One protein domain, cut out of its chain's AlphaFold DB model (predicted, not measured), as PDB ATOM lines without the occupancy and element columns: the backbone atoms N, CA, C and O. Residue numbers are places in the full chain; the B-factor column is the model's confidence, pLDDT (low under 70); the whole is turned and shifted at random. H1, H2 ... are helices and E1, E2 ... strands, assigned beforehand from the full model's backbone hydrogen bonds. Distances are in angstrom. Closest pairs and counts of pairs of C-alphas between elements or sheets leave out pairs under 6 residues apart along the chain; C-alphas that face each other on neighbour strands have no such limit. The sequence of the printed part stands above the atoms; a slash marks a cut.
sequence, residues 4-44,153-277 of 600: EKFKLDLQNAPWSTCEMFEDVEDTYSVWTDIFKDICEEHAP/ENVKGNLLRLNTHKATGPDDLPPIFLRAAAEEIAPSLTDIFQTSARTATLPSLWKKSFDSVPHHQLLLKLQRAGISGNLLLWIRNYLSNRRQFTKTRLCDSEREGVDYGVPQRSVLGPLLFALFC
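What this domain is: This is residues 4 to 44 and 153 to 277 of the 600 residues of a protein of Paramuricea clavata (UniProt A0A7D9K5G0). The model has two lobes joined by residues 200 to 209, with a thin double-stranded arm reaching out from the second. The first lobe is helical: the long helix H3 has H1, H2 and H6 running roughly along it, while H4 packs crosswise on one end of H6, at residues 186 to 190, and the short H5 lies near H3 and H4; the second lobe is a helical hairpin, H7 and H8, beside a small two-strand sheet, E1 and E2, with H9 packed on both H7 and the strands. The arm is made from the link between H8 and E2, and its residues 247 to 252 stick out free. The printed part has 166 residues with nine named helices and two named strands, in the order H1 H2 H3 H4 H5 H6 E1 H7 H8 E2 H9; the sheet E1 - E2 is antiparallel and the class is mostly helix. The whole is compact, with a radius of gyration of the C-alphas of 17.5 A and spans of 51 by 42 by 33 A.

Where its parts are: H1 is residues 4 to 11, 10.5 A long, and its C-alpha 4 stands at (0.686, 41.672, -33.108). H2 is residues 15 to 20, and H3 is residues 24 to 42, the longest helix at 27.0 A. After the cut come H4, residues 153 to 159, and H5, residues 175 to 180. H6 is residues 186 to 199, 19.7 A long, with C-alpha 199 at (18.360, 32.694, -4.037). E1 is residues 210 to 214, 9.8 A long. H7, residues 215 to 224, is 14.3 A long, and H8, residues 229 to 239, is 15.8 A long. E2 is residues 260 to 262, 7.3 A long. H9, residues 269 to 277, is 12.4 A long, with C-alpha 277 at (9.578, 4.917, -4.339).

How they stand to each other: H3 is the hub, touching three other helices. Its residues 35 to 42 touch H1, closest at the C-alphas of Phe 6 and His 42, 6.7 A, at a shallow tilt of 22 degrees, opposite ways. H2 and H3 form a helical hairpin; Cys 18 and Thr 27 have the closest C-alphas, 4.7 A apart. Residues 24 to 28 of H3 touch H6, closest at the C-alphas of Val 24 and Ser 196, 6.5 A, at a shallow tilt of 19 degrees, opposite ways. H4 touches residues 186 to 190 of H6 about perpendicular, at 74 degrees, with the C-alphas of Lys 156 and Ala 186 closest at 5.2 A. H5 is close to H3 but not clearly touching it, closest at the C-alphas of Cys 39 and Phe 177, 7.5 A. H1 to H5 are each apart from E1, H7, H8, E2 and H9. H7 and H8 form a helical hairpin, closest at the C-alphas of His 215 and Leu 239, 6.6 A. H9 touches H7 at a steep tilt of 69 degrees, only just short of about perpendicular, with the C-alphas of Leu 218 and Phe 276 closest at 5.7 A. Between E1 and E2, N 210 and O 262 are 2.7 A apart and N 261 and O 213 are 2.8 A apart, both within hydrogen-bond range. Every O i to N i+4 pair is within hydrogen-bond range in H1, H3, H4, H6, H7, H8 and H9; H2 has 0 of 2, but 3 of 3 O i to N i+3 pairs, and H5 has 1 of 2.

The domain as a whole: The C-alphas of Lys 5 and Arg 224, the two farthest apart, are 52.4 A apart. Residues 45 to 152 are not printed, and C-alphas 44 and 153 are 30.6 A apart across the cut. The links H4 to H5 and H8 to E2 are long; in the latter, residues 243 to 244 pair antiparallel with residues 256 to 257. The mean pLDDT of the printed part is 71.7, with 62 residues under 70, among them residues 196 to 214, 239 to 251 and 256 to 270.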
ATOM      1  N   GLU A   4      -0.382  40.676 -32.964       80.44
ATOM      2  CA  GLU A   4       0.686  41.672 -33.108       80.44
ATOM      3  C   GLU A   4       0.578  42.804 -32.073       80.44
ATOM      4  O   GLU A   4       1.590  43.184 -31.493       80.44
ATOM      5  N   LYS A   5      -0.637  43.294 -31.760       82.75
ATOM      6  CA  LYS A   5      -0.825  44.283 -30.680       82.75
ATOM      7  C   LYS A   5      -0.492  43.662 -29.319       82.75
ATOM      8  O   LYS A   5       0.235  44.265 -28.548       82.75
ATOM      9  N   PHE A   6      -0.948  42.435 -29.052       84.06
ATOM     10  CA  PHE A   6      -0.628  41.714 -27.812       84.06
ATOM     11  C   PHE A   6       0.887  41.527 -27.614       84.06
ATOM     12  O   PHE A   6       1.392  41.753 -26.517       84.06
ATOM     13  N   LYS A   7       1.629  41.181 -28.676       83.69
ATOM     14  CA  LYS A   7       3.101  41.122 -28.654       83.69
ATOM     15  C   LYS A   7       3.732  42.498 -28.418       83.69
ATOM     16  O   LYS A   7       4.622  42.608 -27.582       83.69
ATOM     17  N   LEU A   8       3.266  43.542 -29.105       86.75
ATOM     18  CA  LEU A   8       3.783  44.905 -28.946       86.75
ATOM     19  C   LEU A   8       3.565  45.445 -27.523       86.75
ATOM     20  O   LEU A   8       4.481  46.021 -26.942       86.75
ATOM     21  N   ASP A   9       2.391  45.220 -26.937       86.19
ATOM     22  CA  ASP A   9       2.081  45.651 -25.570       86.19
ATOM     23  C   ASP A   9       2.960  44.910 -24.539       86.19
ATOM     24  O   ASP A   9       3.413  45.514 -23.571       86.19
ATOM     25  N   LEU A  10       3.291  43.631 -24.780       85.81
ATOM     26  CA  LEU A  10       4.246  42.864 -23.965       85.81
ATOM     27  C   LEU A  10       5.709  43.305 -24.144       85.81
ATOM     28  O   LEU A  10       6.478  43.233 -23.188       85.81
ATOM     29  N   GLN A  11       6.112  43.765 -25.332       85.44
ATOM     30  CA  GLN A  11       7.462  44.305 -25.572       85.44
ATOM     31  C   GLN A  11       7.672  45.667 -24.895       85.44
ATOM     32  O   GLN A  11       8.789  45.985 -24.500       85.44
ATOM     33  N   ASN A  12       6.604  46.456 -24.739       86.19
ATOM     34  CA  ASN A  12       6.627  47.748 -24.045       86.19
ATOM     35  C   ASN A  12       6.285  47.642 -22.543       86.19
ATOM     36  O   ASN A  12       6.230  48.662 -21.854       86.19
ATOM     37  N   ALA A  13       6.035  46.436 -22.023       86.81
ATOM     38  CA  ALA A  13       5.704  46.231 -20.617       86.81
ATOM     39  C   ALA A  13       6.929  46.480 -19.705       86.81
ATOM     40  O   ALA A  13       8.057  46.152 -20.081       86.81
ATOM     41  N   PRO A  14       6.742  47.039 -18.493       84.44
ATOM     42  CA  PRO A  14       7.842  47.487 -17.639       84.44
ATOM     43  C   PRO A  14       8.462  46.326 -16.841       84.44
ATOM     44  O   PRO A  14       8.423  46.312 -15.610       84.44
ATOM     45  N   TRP A  15       9.034  45.334 -17.531       83.19
ATOM     46  CA  TRP A  15       9.600  44.126 -16.912       83.19
ATOM     47  C   TRP A  15      10.724  44.413 -15.911       83.19
ATOM     48  O   TRP A  15      10.848  43.683 -14.934       83.19
ATOM     49  N   SER A  16      11.468  45.509 -16.074       77.81
ATOM     50  CA  SER A  16      12.491  45.945 -15.113       77.81
ATOM     51  C   SER A  16      11.933  46.329 -13.737       77.81
ATOM     52  O   SER A  16      12.680  46.397 -12.765       77.81
ATOM     53  N   THR A  17      10.610  46.488 -13.592       75.56
ATOM     54  CA  THR A  17       9.965  46.582 -12.268       75.56
ATOM     55  C   THR A  17      10.207  45.313 -11.440       75.56
ATOM     56  O   THR A  17      10.277  45.382 -10.219       75.56
ATOM     57  N   CYS A  18      10.383  44.151 -12.079       73.12
ATOM     58  CA  CYS A  18      10.703  42.892 -11.405       73.12
ATOM     59  C   CYS A  18      12.104  42.906 -10.764       73.12
ATOM     60  O   CYS A  18      12.286  42.304  -9.709       73.12
ATOM     61  N   GLU A  19      13.065  43.631 -11.347       68.50
ATOM     62  CA  GLU A  19      14.440  43.775 -10.831       68.50
ATOM     63  C   GLU A  19      14.510  44.611  -9.538       68.50
ATOM     64  O   GLU A  19      15.529  44.610  -8.852       68.50
ATOM     65  N   MET A  20      13.432  45.316  -9.174       72.12
ATOM     66  CA  MET A  20      13.362  46.145  -7.964       72.12
ATOM     67  C   MET A  20      13.165  45.340  -6.665       72.12
ATOM     68  O   MET A  20      13.137  45.935  -5.587       72.12
ATOM     69  N   PHE A  21      13.000  44.015  -6.752       70.88
ATOM     70  CA  PHE A  21      12.665  43.143  -5.625       70.88
ATOM     71  C   PHE A  21      13.735  42.067  -5.418       70.88
ATOM     72  O   PHE A  21      14.058  41.318  -6.337       70.88
ATOM     73  N   GLU A  22      14.245  41.954  -4.189       58.75
ATOM     74  CA  GLU A  22      15.183  40.891  -3.794       58.75
ATOM     75  C   GLU A  22      14.481  39.541  -3.535       58.75
ATOM     76  O   GLU A  22      15.134  38.495  -3.548       58.75
ATOM     77  N   ASP A  23      13.158  39.540  -3.306       72.00
ATOM     78  CA  ASP A  23      12.371  38.322  -3.080       72.00
ATOM     79  C   ASP A  23      11.610  37.848  -4.327       72.00
ATOM     80  O   ASP A  23      10.843  38.578  -4.953       72.00
ATOM     81  N   VAL A  24      11.772  36.558  -4.624       72.56
ATOM     82  CA  VAL A  24      11.241  35.880  -5.813       72.56
ATOM     83  C   VAL A  24       9.710  35.749  -5.817       72.56
ATOM     84  O   VAL A  24       9.125  35.621  -6.895       72.56
ATOM     85  N   GLU A  25       9.031  35.769  -4.663       69.88
ATOM     86  CA  GLU A  25       7.563  35.799  -4.620       69.88
ATOM     87  C   GLU A  25       7.045  37.160  -5.103       69.88
ATOM     88  O   GLU A  25       6.150  37.191  -5.949       69.88
ATOM     89  N   ASP A  26       7.647  38.260  -4.639       76.50
ATOM     90  CA  ASP A  26       7.296  39.620  -5.062       76.50
ATOM     91  C   ASP A  26       7.666  39.851  -6.538       76.50
ATOM     92  O   ASP A  26       6.797  40.237  -7.326       76.50
ATOM     93  N   THR A  27       8.895  39.503  -6.956       79.00
ATOM     94  CA  THR A  27       9.335  39.535  -8.368       79.00
ATOM     95  C   THR A  27       8.331  38.825  -9.283       79.00
ATOM     96  O   THR A  27       7.918  39.368 -10.313       79.00
ATOM     97  N   TYR A  28       7.913  37.606  -8.911       78.50
ATOM     98  CA  TYR A  28       6.987  36.812  -9.716       78.50
ATOM     99  C   TYR A  28       5.535  37.289  -9.617       78.50
ATOM    100  O   TYR A  28       4.815  37.155 -10.607       78.50
ATOM    101  N   SER A  29       5.087  37.846  -8.486       77.44
ATOM    102  CA  SER A  29       3.742  38.431  -8.389       77.44
ATOM    103  C   SER A  29       3.632  39.638  -9.312       77.44
ATOM    104  O   SER A  29       2.745  39.658 -10.160       77.44
ATOM    105  N   VAL A  30       4.588  40.574  -9.245       82.00
ATOM    106  CA  VAL A  30       4.632  41.750 -10.131       82.00
ATOM    107  C   VAL A  30       4.685  41.331 -11.603       82.00
ATOM    108  O   VAL A  30       3.879  41.808 -12.400       82.00
ATOM    109  N   TRP A  31       5.548  40.373 -11.961       87.06
ATOM    110  CA  TRP A  31       5.596  39.806 -13.317       87.06
ATOM    111  C   TRP A  31       4.247  39.205 -13.750       87.06
ATOM    112  O   TRP A  31       3.762  39.438 -14.859       87.06
ATOM    113  N   THR A  32       3.624  38.435 -12.856       81.50
ATOM    114  CA  THR A  32       2.359  37.735 -13.101       81.50
ATOM    115  C   THR A  32       1.198  38.699 -13.293       81.50
ATOM    116  O   THR A  32       0.341  38.442 -14.139       81.50
ATOM    117  N   ASP A  33       1.158  39.785 -12.528       82.88
ATOM    118  CA  ASP A  33       0.078  40.763 -12.576       82.88
ATOM    119  C   ASP A  33       0.211  41.657 -13.826       82.88
ATOM    120  O   ASP A  33      -0.757  41.767 -14.580       82.88
ATOM    121  N   ILE A  34       1.427  42.122 -14.164       85.38
ATOM    122  CA  ILE A  34       1.727  42.796 -15.448       85.38
ATOM    123  C   ILE A  34       1.274  41.933 -16.639       85.38
ATOM    124  O   ILE A  34       0.567  42.406 -17.534       85.38
ATOM    125  N   PHE A  35       1.635  40.645 -16.654       85.38
ATOM    126  CA  PHE A  35       1.253  39.734 -17.735       85.38
ATOM    127  C   PHE A  35      -0.267  39.480 -17.791       85.38
ATOM    128  O   PHE A  35      -0.832  39.312 -18.878       85.38
ATOM    129  N   LYS A  36      -0.953  39.445 -16.640       83.44
ATOM    130  CA  LYS A  36      -2.404  39.211 -16.552       83.44
ATOM    131  C   LYS A  36      -3.234  40.386 -17.037       83.44
ATOM    132  O   LYS A  36      -4.203  40.140 -17.755       83.44
ATOM    133  N   ASP A  37      -2.865  41.612 -16.685       84.88
ATOM    134  CA  ASP A  37      -3.616  42.802 -17.092       84.88
ATOM    135  C   ASP A  37      -3.608  42.947 -18.623       84.88
ATOM    136  O   ASP A  37      -4.667  43.092 -19.243       84.88
ATOM    137  N   ILE A  38      -2.446  42.734 -19.254       84.88
ATOM    138  CA  ILE A  38      -2.311  42.690 -20.721       84.88
ATOM    139  C   ILE A  38      -3.131  41.526 -21.318       84.88
ATOM    140  O   ILE A  38      -3.784  41.679 -22.354       84.88
ATOM    141  N   CYS A  39      -3.173  40.355 -20.671       83.12
ATOM    142  CA  CYS A  39      -4.008  39.238 -21.137       83.12
ATOM    143  C   CYS A  39      -5.522  39.520 -21.050       83.12
ATOM    144  O   CYS A  39      -6.260  39.108 -21.950       83.12
ATOM    145  N   GLU A  40      -6.007  40.185 -19.999       83.25
ATOM    146  CA  GLU A  40      -7.440  40.471 -19.818       83.25
ATOM    147  C   GLU A  40      -7.912  41.625 -20.729       83.25
ATOM    148  O   GLU A  40      -9.032  41.541 -21.236       83.25
ATOM    149  N   GLU A  41      -7.063  42.621 -21.049       84.75
ATOM    150  CA  GLU A  41      -7.347  43.613 -22.112       84.75
ATOM    151  C   GLU A  41      -7.598  42.908 -23.457       84.75
ATOM    152  O   GLU A  41      -8.594  43.156 -24.144       84.75
ATOM    153  N   HIS A  42      -6.715  41.975 -23.826       82.00
ATOM    154  CA  HIS A  42      -6.765  41.308 -25.128       82.00
ATOM    155  C   HIS A  42      -7.779  40.161 -25.223       82.00
ATOM    156  O   HIS A  42      -8.151  39.774 -26.344       82.00
ATOM    157  N   ALA A  43      -8.226  39.587 -24.100       76.75
ATOM    158  CA  ALA A  43      -9.081  38.396 -24.070       76.75
ATOM    159  C   ALA A  43      -9.970  38.262 -22.799       76.75
ATOM    160  O   ALA A  43      -9.820  37.300 -22.039       76.75
ATOM    161  N   PRO A  44     -10.958  39.155 -22.587       75.75
ATOM    162  CA  PRO A  44     -11.730  39.221 -21.341       75.75
ATOM    163  C   PRO A  44     -12.649  38.011 -21.058       75.75
ATOM    164  O   PRO A  44     -13.295  37.439 -21.949       75.75
ATOM    165  N   GLU A 153      17.492  30.542 -24.470       85.62
ATOM    166  CA  GLU A 153      17.051  29.640 -25.538       85.62
ATOM    167  C   GLU A 153      16.385  28.373 -24.987       85.62
ATOM    168  O   GLU A 153      15.481  27.818 -25.621       85.62
ATOM    169  N   ASN A 154      16.778  27.925 -23.789       79.88
ATOM    170  CA  ASN A 154      16.124  26.808 -23.111       79.88
ATOM    171  C   ASN A 154      14.757  27.219 -22.544       79.88
ATOM    172  O   ASN A 154      13.813  26.427 -22.609       79.88
ATOM    173  N   VAL A 155      14.612  28.446 -22.036       78.38
ATOM    174  CA  VAL A 155      13.329  28.984 -21.555       78.38
ATOM    175  C   VAL A 155      12.369  29.183 -22.731       78.38
ATOM    176  O   VAL A 155      11.315  28.538 -22.784       78.38
ATOM    177  N   LYS A 156      12.784  29.951 -23.744       86.00
ATOM    178  CA  LYS A 156      12.078  30.158 -25.022       86.00
ATOM    179  C   LYS A 156      11.709  28.833 -25.697       86.00
ATOM    180  O   LYS A 156      10.559  28.606 -26.084       86.00
ATOM    181  N   GLY A 157      12.661  27.901 -25.765       81.19
ATOM    182  CA  GLY A 157      12.478  26.567 -26.334       81.19
ATOM    183  C   GLY A 157      11.449  25.704 -25.597       81.19
ATOM    184  O   GLY A 157      10.784  24.883 -26.235       81.19
ATOM    185  N   ASN A 158      11.261  25.894 -24.288       75.56
ATOM    186  CA  ASN A 158      10.216  25.217 -23.515       75.56
ATOM    187  C   ASN A 158       8.849  25.915 -23.630       75.56
ATOM    188  O   ASN A 158       7.844  25.221 -23.817       75.56
ATOM    189  N   LEU A 159       8.795  27.253 -23.624       79.44
ATOM    190  CA  LEU A 159       7.564  28.029 -23.852       79.44
ATOM    191  C   LEU A 159       6.922  27.682 -25.209       79.44
ATOM    192  O   LEU A 159       5.734  27.351 -25.287       79.44
ATOM    193  N   LEU A 160       7.726  27.618 -26.275       85.75
ATOM    194  CA  LEU A 160       7.285  27.222 -27.622       85.75
ATOM    195  C   LEU A 160       6.778  25.768 -27.712       85.75
ATOM    196  O   LEU A 160       6.033  25.426 -28.637       85.75
ATOM    197  N   ARG A 161       7.134  24.902 -26.753       85.12
ATOM    198  CA  ARG A 161       6.679  23.499 -26.664       85.12
ATOM    199  C   ARG A 161       5.404  23.320 -25.832       85.12
ATOM    200  O   ARG A 161       4.862  22.213 -25.804       85.12
ATOM    201  N   LEU A 162       4.885  24.370 -25.188       74.25
ATOM    202  CA  LEU A 162       3.679  24.282 -24.361       74.25
ATOM    203  C   LEU A 162       2.452  23.798 -25.153       74.25
ATOM    204  O   LEU A 162       2.222  24.152 -26.314       74.25
ATOM    205  N   ASN A 163       1.632  22.976 -24.495       75.88
ATOM    206  CA  ASN A 163       0.372  22.480 -25.043       75.88
ATOM    207  C   ASN A 163      -0.755  23.465 -24.705       75.88
ATOM    208  O   ASN A 163      -1.255  23.479 -23.580       75.88
ATOM    209  N   THR A 164      -1.166  24.240 -25.707       79.25
ATOM    210  CA  THR A 164      -2.182  25.305 -25.634       79.25
ATOM    211  C   THR A 164      -3.588  24.828 -25.251       79.25
ATOM    212  O   THR A 164      -4.442  25.653 -24.938       79.25
ATOM    213  N   HIS A 165      -3.843  23.514 -25.254       67.69
ATOM    214  CA  HIS A 165      -5.117  22.909 -24.850       67.69
ATOM    215  C   HIS A 165      -5.108  22.343 -23.418       67.69
ATOM    216  O   HIS A 165      -6.104  21.755 -22.988       67.69
ATOM    217  N   LYS A 166      -4.008  22.491 -22.664       61.41
ATOM    218  CA  LYS A 166      -4.027  22.268 -21.210       61.41
ATOM    219  C   LYS A 166      -4.802  23.399 -20.519       61.41
ATOM    220  O   LYS A 166      -4.821  24.529 -20.998       61.41
ATOM    221  N   ALA A 167      -5.431  23.083 -19.388       50.00
ATOM    222  CA  ALA A 167      -6.047  24.085 -18.518       50.00
ATOM    223  C   ALA A 167      -4.992  25.044 -17.928       50.00
ATOM    224  O   ALA A 167      -3.800  24.724 -17.929       50.00
ATOM    225  N   THR A 168      -5.449  26.183 -17.402       55.94
ATOM    226  CA  THR A 168      -4.628  27.118 -16.621       55.94
ATOM    227  C   THR A 168      -3.923  26.424 -15.452       55.94
ATOM    228  O   THR A 168      -4.410  25.424 -14.900       55.94
ATOM    229  N   GLY A 169      -2.748  26.938 -15.089       49.81
ATOM    230  CA  GLY A 169      -2.035  26.514 -13.890       49.81
ATOM    231  C   GLY A 169      -2.683  27.056 -12.605       49.81
ATOM    232  O   GLY A 169      -3.725  27.714 -12.648       49.81
ATOM    233  N   PRO A 170      -2.076  26.796 -11.432       46.69
ATOM    234  CA  PRO A 170      -2.455  27.456 -10.175       46.69
ATOM    235  C   PRO A 170      -2.187  28.976 -10.187       46.69
ATOM    236  O   PRO A 170      -2.594  29.678  -9.267       46.69
ATOM    237  N   ASP A 171      -1.504  29.452 -11.224       53.81
ATOM    238  CA  ASP A 171      -1.183  30.833 -11.569       53.81
ATOM    239  C   ASP A 171      -2.314  31.575 -12.321       53.81
ATOM    240  O   ASP A 171      -2.273  32.799 -12.426       53.81
ATOM    241  N   ASP A 172      -3.338  30.854 -12.796       63.97
ATOM    242  CA  ASP A 172      -4.352  31.283 -13.782       63.97
ATOM    243  C   ASP A 172      -3.773  31.754 -15.135       63.97
ATOM    244  O   ASP A 172      -4.449  32.438 -15.905       63.97
ATOM    245  N   LEU A 173      -2.537  31.359 -15.463       72.00
ATOM    246  CA  LEU A 173      -1.870  31.695 -16.723       72.00
ATOM    247  C   LEU A 173      -2.224  30.647 -17.792       72.00
ATOM    248  O   LEU A 173      -1.902  29.463 -17.629       72.00
ATOM    249  N   PRO A 174      -2.922  31.005 -18.890       76.19
ATOM    250  CA  PRO A 174      -3.379  29.994 -19.838       76.19
ATOM    251  C   PRO A 174      -2.251  29.648 -20.829       76.19
ATOM    252  O   PRO A 174      -1.733  30.556 -21.487       76.19
ATOM    253  N   PRO A 175      -1.899  28.359 -21.035       77.06
ATOM    254  CA  PRO A 175      -0.763  27.948 -21.878       77.06
ATOM    255  C   PRO A 175      -0.804  28.391 -23.350       77.06
ATOM    256  O   PRO A 175       0.177  28.219 -24.069       77.06
ATOM    257  N   ILE A 176      -1.934  28.929 -23.820       80.75
ATOM    258  CA  ILE A 176      -2.066  29.556 -25.138       80.75
ATOM    259  C   ILE A 176      -1.415  30.950 -25.206       80.75
ATOM    260  O   ILE A 176      -0.780  31.245 -26.213       80.75
ATOM    261  N   PHE A 177      -1.481  31.761 -24.141       81.69
ATOM    262  CA  PHE A 177      -0.840  33.085 -24.096       81.69
ATOM    263  C   PHE A 177       0.664  32.950 -23.868       81.69
ATOM    264  O   PHE A 177       1.438  33.484 -24.653       81.69
ATOM    265  N   LEU A 178       1.082  32.134 -22.889       81.81
ATOM    266  CA  LEU A 178       2.500  31.850 -22.600       81.81
ATOM    267  C   LEU A 178       3.278  31.337 -23.824       81.81
ATOM    268  O   LEU A 178       4.480  31.557 -23.935       81.81
ATOM    269  N   ARG A 179       2.597  30.655 -24.755       85.50
ATOM    270  CA  ARG A 179       3.187  30.196 -26.018       85.50
ATOM    271  C   ARG A 179       3.130  31.234 -27.146       85.50
ATOM    272  O   ARG A 179       3.995  31.206 -28.015       85.50
ATOM    273  N   ALA A 180       2.128  32.111 -27.167       83.81
ATOM    274  CA  ALA A 180       2.025  33.192 -28.153       83.81
ATOM    275  C   ALA A 180       3.019  34.336 -27.867       83.81
ATOM    276  O   ALA A 180       3.560  34.924 -28.797       83.81
ATOM    277  N   ALA A 181       3.279  34.580 -26.581       84.69
ATOM    278  CA  ALA A 181       4.216  35.559 -26.029       84.69
ATOM    279  C   ALA A 181       5.645  35.011 -25.825       84.69
ATOM    280  O   ALA A 181       6.455  35.627 -25.138       84.69
ATOM    281  N   ALA A 182       5.946  33.814 -26.341       85.19
ATOM    282  CA  ALA A 182       7.124  33.025 -25.963       85.19
ATOM    283  C   ALA A 182       8.484  33.636 -26.350       85.19
ATOM    284  O   ALA A 182       9.514  33.072 -25.988       85.19
ATOM    285  N   GLU A 183       8.499  34.732 -27.105       86.69
ATOM    286  CA  GLU A 183       9.716  35.472 -27.455       86.69
ATOM    287  C   GLU A 183       9.843  36.744 -26.615       86.69
ATOM    288  O   GLU A 183      10.941  37.135 -26.246       86.69
ATOM    289  N   GLU A 184       8.704  37.346 -26.278       86.94
ATOM    290  CA  GLU A 184       8.569  38.592 -25.529       86.94
ATOM    291  C   GLU A 184       8.810  38.413 -24.023       86.94
ATOM    292  O   GLU A 184       9.313  39.320 -23.370       86.94
ATOM    293  N   ILE A 185       8.463  37.244 -23.469       85.62
ATOM    294  CA  ILE A 185       8.593  36.952 -22.027       85.62
ATOM    295  C   ILE A 185       9.768  36.036 -21.673       85.62
ATOM    296  O   ILE A 185       9.954  35.703 -20.503       85.62
ATOM    297  N   ALA A 186      10.532  35.566 -22.664       86.38
ATOM    298  CA  ALA A 186      11.643  34.652 -22.410       86.38
ATOM    299  C   ALA A 186      12.774  35.285 -21.575       86.38
ATOM    300  O   ALA A 186      13.205  34.604 -20.642       86.38
ATOM    301  N   PRO A 187      13.195  36.552 -21.796       86.50
ATOM    302  CA  PRO A 187      14.204  37.196 -20.952       86.50
ATOM    303  C   PRO A 187      13.742  37.305 -19.492       86.50
ATOM    304  O   PRO A 187      14.331  36.684 -18.614       86.50
ATOM    305  N   SER A 188      12.594  37.948 -19.239       83.56
ATOM    306  CA  SER A 188      12.106  38.196 -17.873       83.56
ATOM    307  C   SER A 188      11.793  36.919 -17.082       83.56
ATOM    308  O   SER A 188      12.007  36.873 -15.871       83.56
ATOM    309  N   LEU A 189      11.354  35.839 -17.742       80.00
ATOM    310  CA  LEU A 189      11.258  34.526 -17.092       80.00
ATOM    311  C   LEU A 189      12.628  33.883 -16.842       80.00
ATOM    312  O   LEU A 189      12.787  33.205 -15.829       80.00
ATOM    313  N   THR A 190      13.613  34.089 -17.719       84.69
ATOM    314  CA  THR A 190      14.992  33.614 -17.511       84.69
ATOM    315  C   THR A 190      15.610  34.281 -16.288       84.69
ATOM    316  O   THR A 190      16.148  33.571 -15.442       84.69
ATOM    317  N   ASP A 191      15.425  35.589 -16.108       81.00
ATOM    318  CA  ASP A 191      15.879  36.310 -14.912       81.00
ATOM    319  C   ASP A 191      15.183  35.817 -13.636       81.00
ATOM    320  O   ASP A 191      15.845  35.571 -12.625       81.00
ATOM    321  N   ILE A 192      13.869  35.562 -13.681       77.00
ATOM    322  CA  ILE A 192      13.124  34.965 -12.556       77.00
ATOM    323  C   ILE A 192      13.646  33.561 -12.221       77.00
ATOM    324  O   ILE A 192      13.840  33.244 -11.043       77.00
ATOM    325  N   PHE A 193      13.908  32.711 -13.217       75.56
ATOM    326  CA  PHE A 193      14.456  31.370 -12.990       75.56
ATOM    327  C   PHE A 193      15.912  31.410 -12.503       75.56
ATOM    328  O   PHE A 193      16.268  30.662 -11.591       75.56
ATOM    329  N   GLN A 194      16.751  32.282 -13.060       79.00
ATOM    330  CA  GLN A 194      18.157  32.412 -12.679       79.00
ATOM    331  C   GLN A 194      18.301  33.031 -11.283       79.00
ATOM    332  O   GLN A 194      19.176  32.612 -10.520       79.00
ATOM    333  N   THR A 195      17.408  33.952 -10.914       72.31
ATOM    334  CA  THR A 195      17.267  34.463  -9.545       72.31
ATOM    335  C   THR A 195      16.800  33.346  -8.618       72.31
ATOM    336  O   THR A 195      17.504  33.062  -7.659       72.31
ATOM    337  N   SER A 196      15.737  32.604  -8.959       65.31
ATOM    338  CA  SER A 196      15.273  31.420  -8.200       65.31
ATOM    339  C   SER A 196      16.378  30.375  -7.946       65.31
ATOM    340  O   SER A 196      16.420  29.725  -6.898       65.31
ATOM    341  N   ALA A 197      17.291  30.200  -8.909       65.00
ATOM    342  CA  ALA A 197      18.451  29.322  -8.779       65.00
ATOM    343  C   ALA A 197      19.534  29.899  -7.844       65.00
ATOM    344  O   ALA A 197      20.123  29.145  -7.072       65.00
ATOM    345  N   ARG A 198      19.769  31.221  -7.872       66.69
ATOM    346  CA  ARG A 198      20.734  31.930  -7.006       66.69
ATOM    347  C   ARG A 198      20.245  32.083  -5.559       66.69
ATOM    348  O   ARG A 198      21.013  31.851  -4.633       66.69
ATOM    349  N   THR A 199      18.981  32.455  -5.356       59.22
ATOM    350  CA  THR A 199      18.360  32.694  -4.037       59.22
ATOM    351  C   THR A 199      17.905  31.412  -3.337       59.22
ATOM    352  O   THR A 199      17.539  31.447  -2.163       59.22
ATOM    353  N   ALA A 200      17.877  30.285  -4.056       55.00
ATOM    354  CA  ALA A 200      17.273  29.024  -3.625       55.00
ATOM    355  C   ALA A 200      15.771  29.115  -3.262       55.00
ATOM    356  O   ALA A 200      15.248  28.254  -2.545       55.00
ATOM    357  N   THR A 201      15.060  30.130  -3.768       51.84
ATOM    358  CA  THR A 201      13.614  30.317  -3.573       51.84
ATOM    359  C   THR A 201      12.828  30.072  -4.865       51.84
ATOM    360  O   THR A 201      13.365  30.057  -5.963       51.84
ATOM    361  N   LEU A 202      11.527  29.804  -4.731       50.50
ATOM    362  CA  LEU A 202      10.583  29.627  -5.841       50.50
ATOM    363  C   LEU A 202       9.227  30.211  -5.430       50.50
ATOM    364  O   LEU A 202       8.878  30.064  -4.253       50.50
ATOM    365  N   PRO A 203       8.406  30.729  -6.359       53.12
ATOM    366  CA  PRO A 203       7.066  31.214  -6.044       53.12
ATOM    367  C   PRO A 203       6.153  30.141  -5.432       53.12
ATOM    368  O   PRO A 203       6.060  29.002  -5.907       53.12
ATOM    369  N   SER A 204       5.434  30.491  -4.366       51.56
ATOM    370  CA  SER A 204       4.519  29.638  -3.594       51.56
ATOM    371  C   SER A 204       3.386  29.066  -4.440       51.56
ATOM    372  O   SER A 204       2.820  28.012  -4.125       51.56
ATOM    373  N   LEU A 205       3.063  29.742  -5.540       48.53
ATOM    374  CA  LEU A 205       2.022  29.365  -6.481       48.53
ATOM    375  C   LEU A 205       2.303  27.994  -7.124       48.53
ATOM    376  O   LEU A 205       1.364  27.237  -7.368       48.53
ATOM    377  N   TRP A 206       3.576  27.610  -7.263       46.78
ATOM    378  CA  TRP A 206       4.027  26.379  -7.924       46.78
ATOM    379  C   TRP A 206       4.036  25.105  -7.003       46.78
ATOM    380  O   TRP A 206       4.619  24.094  -7.392       46.78
ATOM    381  N   LYS A 207       3.420  25.106  -5.786       45.25
ATOM    382  CA  LYS A 207       3.822  24.229  -4.627       45.25
ATOM    383  C   LYS A 207       2.848  23.166  -3.946       45.25
ATOM    384  O   LYS A 207       3.001  22.969  -2.740       45.25
ATOM    385  N   LYS A 208       1.835  22.473  -4.548       38.22
ATOM    386  CA  LYS A 208       0.635  21.993  -3.734       38.22
ATOM    387  C   LYS A 208      -0.129  20.597  -3.942       38.22
ATOM    388  O   LYS A 208      -1.310  20.719  -4.263       38.22
ATOM    389  N   SER A 209       0.402  19.327  -3.845       34.47
ATOM    390  CA  SER A 209      -0.467  18.062  -3.729       34.47
ATOM    391  C   SER A 209       0.071  16.595  -3.466       34.47
ATOM    392  O   SER A 209      -0.732  15.661  -3.518       34.47
ATOM    393  N   PHE A 210       1.353  16.245  -3.305       48.19
ATOM    394  CA  PHE A 210       1.795  14.838  -3.042       48.19
ATOM    395  C   PHE A 210       1.684  14.493  -1.540       48.19
ATOM    396  O   PHE A 210       2.634  14.000  -0.932       48.19
ATOM    397  N   ASP A 211       0.555  14.860  -0.936       50.72
ATOM    398  CA  ASP A 211       0.345  15.286   0.462       50.72
ATOM    399  C   ASP A 211       0.477  14.209   1.570       50.72
ATOM    400  O   ASP A 211      -0.139  14.318   2.628       50.72
ATOM    401  N   SER A 212       1.255  13.148   1.346       52.38
ATOM    402  CA  SER A 212       1.556  12.097   2.337       52.38
ATOM    403  C   SER A 212       3.036  11.731   2.442       52.38
ATOM    404  O   SER A 212       3.422  11.175   3.461       52.38
ATOM    405  N   VAL A 213       3.874  12.040   1.441       62.59
ATOM    406  CA  VAL A 213       5.311  11.696   1.463       62.59
ATOM    407  C   VAL A 213       6.004  12.407   2.638       62.59
ATOM    408  O   VAL A 213       6.092  13.639   2.605       62.59
ATOM    409  N   PRO A 214       6.514  11.708   3.670       67.56
ATOM    410  CA  PRO A 214       7.095  12.379   4.830       67.56
ATOM    411  C   PRO A 214       8.400  13.083   4.438       67.56
ATOM    412  O   PRO A 214       9.339  12.440   3.964       67.56
ATOM    413  N   HIS A 215       8.489  14.407   4.634       74.94
ATOM    414  CA  HIS A 215       9.625  15.203   4.130       74.94
ATOM    415  C   HIS A 215      10.974  14.694   4.635       74.94
ATOM    416  O   HIS A 215      11.931  14.623   3.871       74.94
ATOM    417  N   HIS A 216      11.038  14.301   5.909       75.56
ATOM    418  CA  HIS A 216      12.257  13.786   6.526       75.56
ATOM    419  C   HIS A 216      12.746  12.490   5.857       75.56
ATOM    420  O   HIS A 216      13.942  12.333   5.633       75.56
ATOM    421  N   GLN A 217      11.835  11.595   5.465       70.81
ATOM    422  CA  GLN A 217      12.178  10.337   4.796       70.81
ATOM    423  C   GLN A 217      12.580  10.560   3.338       70.81
ATOM    424  O   GLN A 217      13.555   9.971   2.880       70.81
ATOM    425  N   LEU A 218      11.884  11.457   2.631       76.81
ATOM    426  CA  LEU A 218      12.273  11.878   1.285       76.81
ATOM    427  C   LEU A 218      13.692  12.460   1.278       76.81
ATOM    428  O   LEU A 218      14.515  12.030   0.476       76.81
ATOM    429  N   LEU A 219      14.023  13.361   2.205       78.94
ATOM    430  CA  LEU A 219      15.373  13.926   2.310       78.94
ATOM    431  C   LEU A 219      16.436  12.858   2.623       78.94
ATOM    432  O   LEU A 219      17.498  12.868   2.003       78.94
ATOM    433  N   LEU A 220      16.138  11.889   3.497       79.88
ATOM    434  CA  LEU A 220      17.029  10.753   3.765       79.88
ATOM    435  C   LEU A 220      17.233   9.851   2.532       79.88
ATOM    436  O   LEU A 220      18.353   9.399   2.290       79.88
ATOM    437  N   LYS A 221      16.192   9.596   1.727       79.25
ATOM    438  CA  LYS A 221      16.318   8.823   0.476       79.25
ATOM    439  C   LYS A 221      17.107   9.568  -0.594       79.25
ATOM    440  O   LYS A 221      17.984   8.975  -1.211       79.25
ATOM    441  N   LEU A 222      16.875  10.869  -0.755       78.06
ATOM    442  CA  LEU A 222      17.655  11.717  -1.661       78.06
ATOM    443  C   LEU A 222      19.144  11.710  -1.275       78.06
ATOM    444  O   LEU A 222      19.994  11.520  -2.142       78.06
ATOM    445  N   GLN A 223      19.461  11.804   0.021       78.75
ATOM    446  CA  GLN A 223      20.837  11.694   0.516       78.75
ATOM    447  C   GLN A 223      21.457  10.314   0.229       78.75
ATOM    448  O   GLN A 223      22.609  10.244  -0.194       78.75
ATOM    449  N   ARG A 224      20.697   9.217   0.378       74.94
ATOM    450  CA  ARG A 224      21.137   7.858  -0.012       74.94
ATOM    451  C   ARG A 224      21.371   7.716  -1.519       74.94
ATOM    452  O   ARG A 224      22.313   7.036  -1.911       74.94
ATOM    453  N   ALA A 225      20.579   8.399  -2.345       71.88
ATOM    454  CA  ALA A 225      20.775   8.510  -3.792       71.88
ATOM    455  C   ALA A 225      21.935   9.457  -4.190       71.88
ATOM    456  O   ALA A 225      22.145   9.717  -5.374       71.88
ATOM    457  N   GLY A 226      22.696   9.985  -3.222       75.38
ATOM    458  CA  GLY A 226      23.865  10.844  -3.441       75.38
ATOM    459  C   GLY A 226      23.568  12.345  -3.534       75.38
ATOM    460  O   GLY A 226      24.499  13.136  -3.688       75.38
ATOM    461  N   ILE A 227      22.305  12.768  -3.411       74.31
ATOM    462  CA  ILE A 227      21.915  14.183  -3.468       74.31
ATOM    463  C   ILE A 227      22.236  14.840  -2.125       74.31
ATOM    464  O   ILE A 227      21.596  14.567  -1.112       74.31
ATOM    465  N   SER A 228      23.232  15.723  -2.117       78.88
ATOM    466  CA  SER A 228      23.783  16.347  -0.909       78.88
ATOM    467  C   SER A 228      24.002  17.859  -1.088       78.88
ATOM    468  O   SER A 228      23.600  18.449  -2.097       78.88
ATOM    469  N   GLY A 229      24.586  18.512  -0.076       75.38
ATOM    470  CA  GLY A 229      24.961  19.929  -0.122       75.38
ATOM    471  C   GLY A 229      23.796  20.877  -0.436       75.38
ATOM    472  O   GLY A 229      22.663  20.673   0.009       75.38
ATOM    473  N   ASN A 230      24.084  21.916  -1.225       63.91
ATOM    474  CA  ASN A 230      23.132  22.977  -1.560       63.91
ATOM    475  C   ASN A 230      21.856  22.447  -2.232       63.91
ATOM    476  O   ASN A 230      20.779  22.963  -1.951       63.91
ATOM    477  N   LEU A 231      21.935  21.391  -3.052       66.88
ATOM    478  CA  LEU A 231      20.760  20.808  -3.708       66.88
ATOM    479  C   LEU A 231      19.829  20.105  -2.706       66.88
ATOM    480  O   LEU A 231      18.610  20.262  -2.783       66.88
ATOM    481  N   LEU A 232      20.375  19.386  -1.720       72.00
ATOM    482  CA  LEU A 232      19.563  18.774  -0.661       72.00
ATOM    483  C   LEU A 232      18.931  19.840   0.255       72.00
ATOM    484  O   LEU A 232      17.768  19.708   0.642       72.00
ATOM    485  N   LEU A 233      19.660  20.922   0.554       68.50
ATOM    486  CA  LEU A 233      19.136  22.076   1.295       68.50
ATOM    487  C   LEU A 233      18.039  22.816   0.511       68.50
ATOM    488  O   LEU A 233      17.007  23.158   1.085       68.50
ATOM    489  N   TRP A 234      18.208  22.987  -0.800       74.94
ATOM    490  CA  TRP A 234      17.203  23.557  -1.699       74.94
ATOM    491  C   TRP A 234      15.920  22.712  -1.698       74.94
ATOM    492  O   TRP A 234      14.829  23.244  -1.493       74.94
ATOM    493  N   ILE A 235      16.030  21.380  -1.815       68.75
ATOM    494  CA  ILE A 235      14.864  20.479  -1.759       68.75
ATOM    495  C   ILE A 235      14.213  20.514  -0.366       68.75
ATOM    496  O   ILE A 235      12.986  20.539  -0.261       68.75
ATOM    497  N   ARG A 236      15.003  20.596   0.714       75.44
ATOM    498  CA  ARG A 236      14.482  20.783   2.077       75.44
ATOM    499  C   ARG A 236      13.684  22.082   2.201       75.44
ATOM    500  O   ARG A 236      12.576  22.043   2.733       75.44
ATOM    501  N   ASN A 237      14.192  23.197   1.682       70.44
ATOM    502  CA  ASN A 237      13.510  24.496   1.705       70.44
ATOM    503  C   ASN A 237      12.243  24.507   0.830       70.44
ATOM    504  O   ASN A 237      11.235  25.092   1.214       70.44
ATOM    505  N   TYR A 238      12.260  23.808  -0.307       70.31
ATOM    506  CA  TYR A 238      11.112  23.627  -1.203       70.31
ATOM    507  C   TYR A 238       9.948  22.843  -0.561       70.31
ATOM    508  O   TYR A 238       8.781  23.088  -0.884       70.31
ATOM    509  N   LEU A 239      10.259  21.915   0.351       68.06
ATOM    510  CA  LEU A 239       9.287  21.115   1.106       68.06
ATOM    511  C   LEU A 239       8.834  21.788   2.415       68.06
ATOM    512  O   LEU A 239       7.664  21.682   2.781       68.06
ATOM    513  N   SER A 240       9.742  22.482   3.108       66.31
ATOM    514  CA  SER A 240       9.519  23.063   4.441       66.31
ATOM    515  C   SER A 240       8.563  24.260   4.435       66.31
ATOM    516  O   SER A 240       8.378  24.932   3.422       66.31
ATOM    517  N   ASN A 241       7.983  24.573   5.602       69.00
ATOM    518  CA  ASN A 241       7.157  25.766   5.853       69.00
ATOM    519  C   ASN A 241       5.948  25.961   4.910       69.00
ATOM    520  O   ASN A 241       5.336  27.037   4.908       69.00
ATOM    521  N   ARG A 242       5.557  24.942   4.127       68.56
ATOM    522  CA  ARG A 242       4.359  25.005   3.283       68.56
ATOM    523  C   ARG A 242       3.125  25.220   4.156       68.56
ATOM    524  O   ARG A 242       2.973  24.609   5.212       68.56
ATOM    525  N   ARG A 243       2.227  26.088   3.688       67.69
ATOM    526  CA  ARG A 243       0.924  26.334   4.310       67.69
ATOM    527  C   ARG A 243      -0.196  26.190   3.295       67.69
ATOM    528  O   ARG A 243      -0.025  26.537   2.125       67.69
ATOM    529  N   GLN A 244      -1.353  25.744   3.764       68.69
ATOM    530  CA  GLN A 244      -2.567  25.614   2.966       68.69
ATOM    531  C   GLN A 244      -3.749  26.351   3.594       68.69
ATOM    532  O   GLN A 244      -3.803  26.572   4.804       68.69
ATOM    533  N   PHE A 245      -4.710  26.714   2.751       65.50
ATOM    534  CA  PHE A 245      -6.017  27.229   3.138       65.50
ATOM    535  C   PHE A 245      -7.068  26.681   2.166       65.50
ATOM    536  O   PHE A 245      -6.743  26.388   1.012       65.50
ATOM    537  N   THR A 246      -8.322  26.551   2.602       63.81
ATOM    538  CA  THR A 246      -9.436  26.256   1.689       63.81
ATOM    539  C   THR A 246     -10.217  27.527   1.391       63.81
ATOM    540  O   THR A 246     -10.422  28.370   2.265       63.81
ATOM    541  N   LYS A 247     -10.640  27.669   0.133       60.19
ATOM    542  CA  LYS A 247     -11.421  28.807  -0.352       60.19
ATOM    543  C   LYS A 247     -12.854  28.365  -0.602       60.19
ATOM    544  O   LYS A 247     -13.112  27.557  -1.497       60.19
ATOM    545  N   THR A 248     -13.791  28.890   0.181       58.28
ATOM    546  CA  THR A 248     -15.221  28.772  -0.126       58.28
ATOM    547  C   THR A 248     -15.604  29.834  -1.161       58.28
ATOM    548  O   THR A 248     -14.780  30.618  -1.632       58.28
ATOM    549  N   ARG A 249     -16.886  29.901  -1.532       59.16
ATOM    550  CA  ARG A 249     -17.380  30.966  -2.416       59.16
ATOM    551  C   ARG A 249     -17.369  32.358  -1.755       59.16
ATOM    552  O   ARG A 249     -17.498  33.346  -2.475       59.16
ATOM    553  N   LEU A 250     -17.275  32.434  -0.426       59.38
ATOM    554  CA  LEU A 250     -17.498  33.661   0.349       59.38
ATOM    555  C   LEU A 250     -16.312  34.054   1.243       59.38
ATOM    556  O   LEU A 250     -16.185  35.230   1.571       59.38
ATOM    557  N   CYS A 251     -15.428  33.119   1.603       64.38
ATOM    558  CA  CYS A 251     -14.256  33.395   2.432       64.38
ATOM    559  C   CYS A 251     -13.127  32.371   2.230       64.38
ATOM    560  O   CYS A 251     -13.347  31.250   1.769       64.38
ATOM    561  N   ASP A 252     -11.926  32.758   2.651       75.06
ATOM    562  CA  ASP A 252     -10.782  31.866   2.843       75.06
ATOM    563  C   ASP A 252     -10.704  31.403   4.305       75.06
ATOM    564  O   ASP A 252     -11.116  32.132   5.213       75.06
ATOM    565  N   SER A 253     -10.167  30.204   4.533       74.69
ATOM    566  CA  SER A 253      -9.809  29.731   5.874       74.69
ATOM    567  C   SER A 253      -8.549  30.419   6.414       74.69
ATOM    568  O   SER A 253      -7.777  31.032   5.671       74.69
ATOM    569  N   GLU A 254      -8.264  30.226   7.701       75.50
ATOM    570  CA  GLU A 254      -6.903  30.394   8.225       75.50
ATOM    571  C   GLU A 254      -5.891  29.477   7.506       75.50
ATOM    572  O   GLU A 254      -6.259  28.476   6.880       75.50
ATOM    573  N   ARG A 255      -4.604  29.854   7.574       76.44
ATOM    574  CA  ARG A 255      -3.478  29.146   6.946       76.44
ATOM    575  C   ARG A 255      -2.898  28.106   7.914       76.44
ATOM    576  O   ARG A 255      -2.237  28.492   8.873       76.44
ATOM    577  N   GLU A 256      -3.090  26.826   7.616       67.25
ATOM    578  CA  GLU A 256      -2.564  25.679   8.380       67.25
ATOM    579  C   GLU A 256      -1.231  25.187   7.787       67.25
ATOM    580  O   GLU A 256      -0.971  25.407   6.600       67.25
ATOM    581  N   GLY A 257      -0.388  24.535   8.596       64.94
ATOM    582  CA  GLY A 257       0.889  23.937   8.165       64.94
ATOM    583  C   GLY A 257       0.728  22.655   7.335       64.94
ATOM    584  O   GLY A 257      -0.341  22.046   7.334       64.94
ATOM    585  N   VAL A 258       1.776  22.264   6.596       63.53
ATOM    586  CA  VAL A 258       1.792  21.057   5.746       63.53
ATOM    587  C   VAL A 258       3.159  20.355   5.788       63.53
ATOM    588  O   VAL A 258       3.990  20.527   4.894       63.53
ATOM    589  N   ASP A 259       3.363  19.517   6.804       60.16
ATOM    590  CA  ASP A 259       4.609  18.758   7.046       60.16
ATOM    591  C   ASP A 259       4.715  17.446   6.238       60.16
ATOM    592  O   ASP A 259       5.708  16.719   6.311       60.16
ATOM    593  N   TYR A 260       3.681  17.138   5.450       62.31
ATOM    594  CA  TYR A 260       3.605  15.956   4.598       62.31
ATOM    595  C   TYR A 260       3.485  16.360   3.125       62.31
ATOM    596  O   TYR A 260       2.682  17.207   2.729       62.31
ATOM    597  N   GLY A 261       4.293  15.730   2.281       58.91
ATOM    598  CA  GLY A 261       4.134  15.729   0.836       58.91
ATOM    599  C   GLY A 261       4.763  16.856   0.021       58.91
ATOM    600  O   GLY A 261       5.240  17.869   0.522       58.91
ATOM    601  N   VAL A 262       4.748  16.648  -1.292       56.31
ATOM    602  CA  VAL A 262       5.479  17.414  -2.323       56.31
ATOM    603  C   VAL A 262       4.503  18.259  -3.196       56.31
ATOM    604  O   VAL A 262       3.285  18.140  -3.075       56.31
ATOM    605  N   PRO A 263       4.950  19.180  -4.065       53.06
ATOM    606  CA  PRO A 263       4.045  19.973  -4.927       53.06
ATOM    607  C   PRO A 263       3.316  19.387  -6.167       53.06
ATOM    608  O   PRO A 263       3.927  18.813  -7.065       53.06
ATOM    609  N   GLN A 264       2.024  19.731  -6.314       46.78
ATOM    610  CA  GLN A 264       1.137  19.480  -7.477       46.78
ATOM    611  C   GLN A 264       1.551  20.230  -8.725       46.78
ATOM    612  O   GLN A 264       1.841  21.420  -8.629       46.78
ATOM    613  N   ARG A 265       1.446  19.584  -9.899       44.25
ATOM    614  CA  ARG A 265       1.698  20.181 -11.233       44.25
ATOM    615  C   ARG A 265       3.076  20.857 -11.366       44.25
ATOM    616  O   ARG A 265       3.373  21.405 -12.420       44.25
ATOM    617  N   SER A 266       3.904  20.775 -10.328       56.84
ATOM    618  CA  SER A 266       5.298  21.166 -10.326       56.84
ATOM    619  C   SER A 266       6.093  20.205 -11.197       56.84
ATOM    620  O   SER A 266       5.718  19.043 -11.372       56.84
ATOM    621  N   VAL A 267       7.213  20.693 -11.720       56.88
ATOM    622  CA  VAL A 267       8.122  19.881 -12.532       56.88
ATOM    623  C   VAL A 267       8.802  18.805 -11.674       56.88
ATOM    624  O   VAL A 267       8.936  17.666 -12.112       56.88
ATOM    625  N   LEU A 268       9.174  19.142 -10.434       64.62
ATOM    626  CA  LEU A 268       9.947  18.261  -9.552       64.62
ATOM    627  C   LEU A 268       9.114  17.256  -8.755       64.62
ATOM    628  O   LEU A 268       9.641  16.215  -8.392       64.62
ATOM    629  N   GLY A 269       7.838  17.527  -8.468       66.75
ATOM    630  CA  GLY A 269       7.013  16.645  -7.633       66.75
ATOM    631  C   GLY A 269       6.957  15.188  -8.117       66.75
ATOM    632  O   GLY A 269       7.243  14.296  -7.322       66.75
ATOM    633  N   PRO A 270       6.680  14.924  -9.411       65.62
ATOM    634  CA  PRO A 270       6.690  13.567  -9.957       65.62
ATOM    635  C   PRO A 270       8.057  12.876  -9.856       65.62
ATOM    636  O   PRO A 270       8.109  11.678  -9.596       65.62
ATOM    637  N   LEU A 271       9.153  13.627 -10.019       72.75
ATOM    638  CA  LEU A 271      10.518  13.114  -9.876       72.75
ATOM    639  C   LEU A 271      10.841  12.786  -8.412       72.75
ATOM    640  O   LEU A 271      11.358  11.717  -8.126       72.75
ATOM    641  N   LEU A 272      10.486  13.671  -7.481       72.19
ATOM    642  CA  LEU A 272      10.679  13.471  -6.043       72.19
ATOM    643  C   LEU A 272       9.845  12.299  -5.501       72.19
ATOM    644  O   LEU A 272      10.292  11.624  -4.585       72.19
ATOM    645  N   PHE A 273       8.669  12.026  -6.076       71.25
ATOM    646  CA  PHE A 273       7.884  10.827  -5.757       71.25
ATOM    647  C   PHE A 273       8.473   9.554  -6.379       71.25
ATOM    648  O   PHE A 273       8.525   8.532  -5.704       71.25
ATOM    649  N   ALA A 274       8.980   9.609  -7.615       72.75
ATOM    650  CA  ALA A 274       9.713   8.484  -8.201       72.75
ATOM    651  C   ALA A 274      10.945   8.126  -7.348       72.75
ATOM    652  O   ALA A 274      11.069   6.990  -6.911       72.75
ATOM    653  N   LEU A 275      11.767   9.120  -6.987       75.94
ATOM    654  CA  LEU A 275      12.921   8.971  -6.086       75.94
ATOM    655  C   LEU A 275      12.537   8.556  -4.650       75.94
ATOM    656  O   LEU A 275      13.372   8.024  -3.923       75.94
ATOM    657  N   PHE A 276      11.293   8.789  -4.219       76.94
ATOM    658  CA  PHE A 276      10.790   8.292  -2.934       76.94
ATOM    659  C   PHE A 276      10.422   6.803  -2.970       76.94
ATOM    660  O   PHE A 276      10.453   6.149  -1.928       76.94
ATOM    661  N   CYS A 277      10.059   6.283  -4.140       74.06
ATOM    662  CA  CYS A 277       9.578   4.917  -4.339       74.06
ATOM    663  C   CYS A 277      10.587   4.002  -5.059       74.06
ATOM    664  O   CYS A 277      10.295   2.826  -5.249       74.06
TER     665      CYS A 277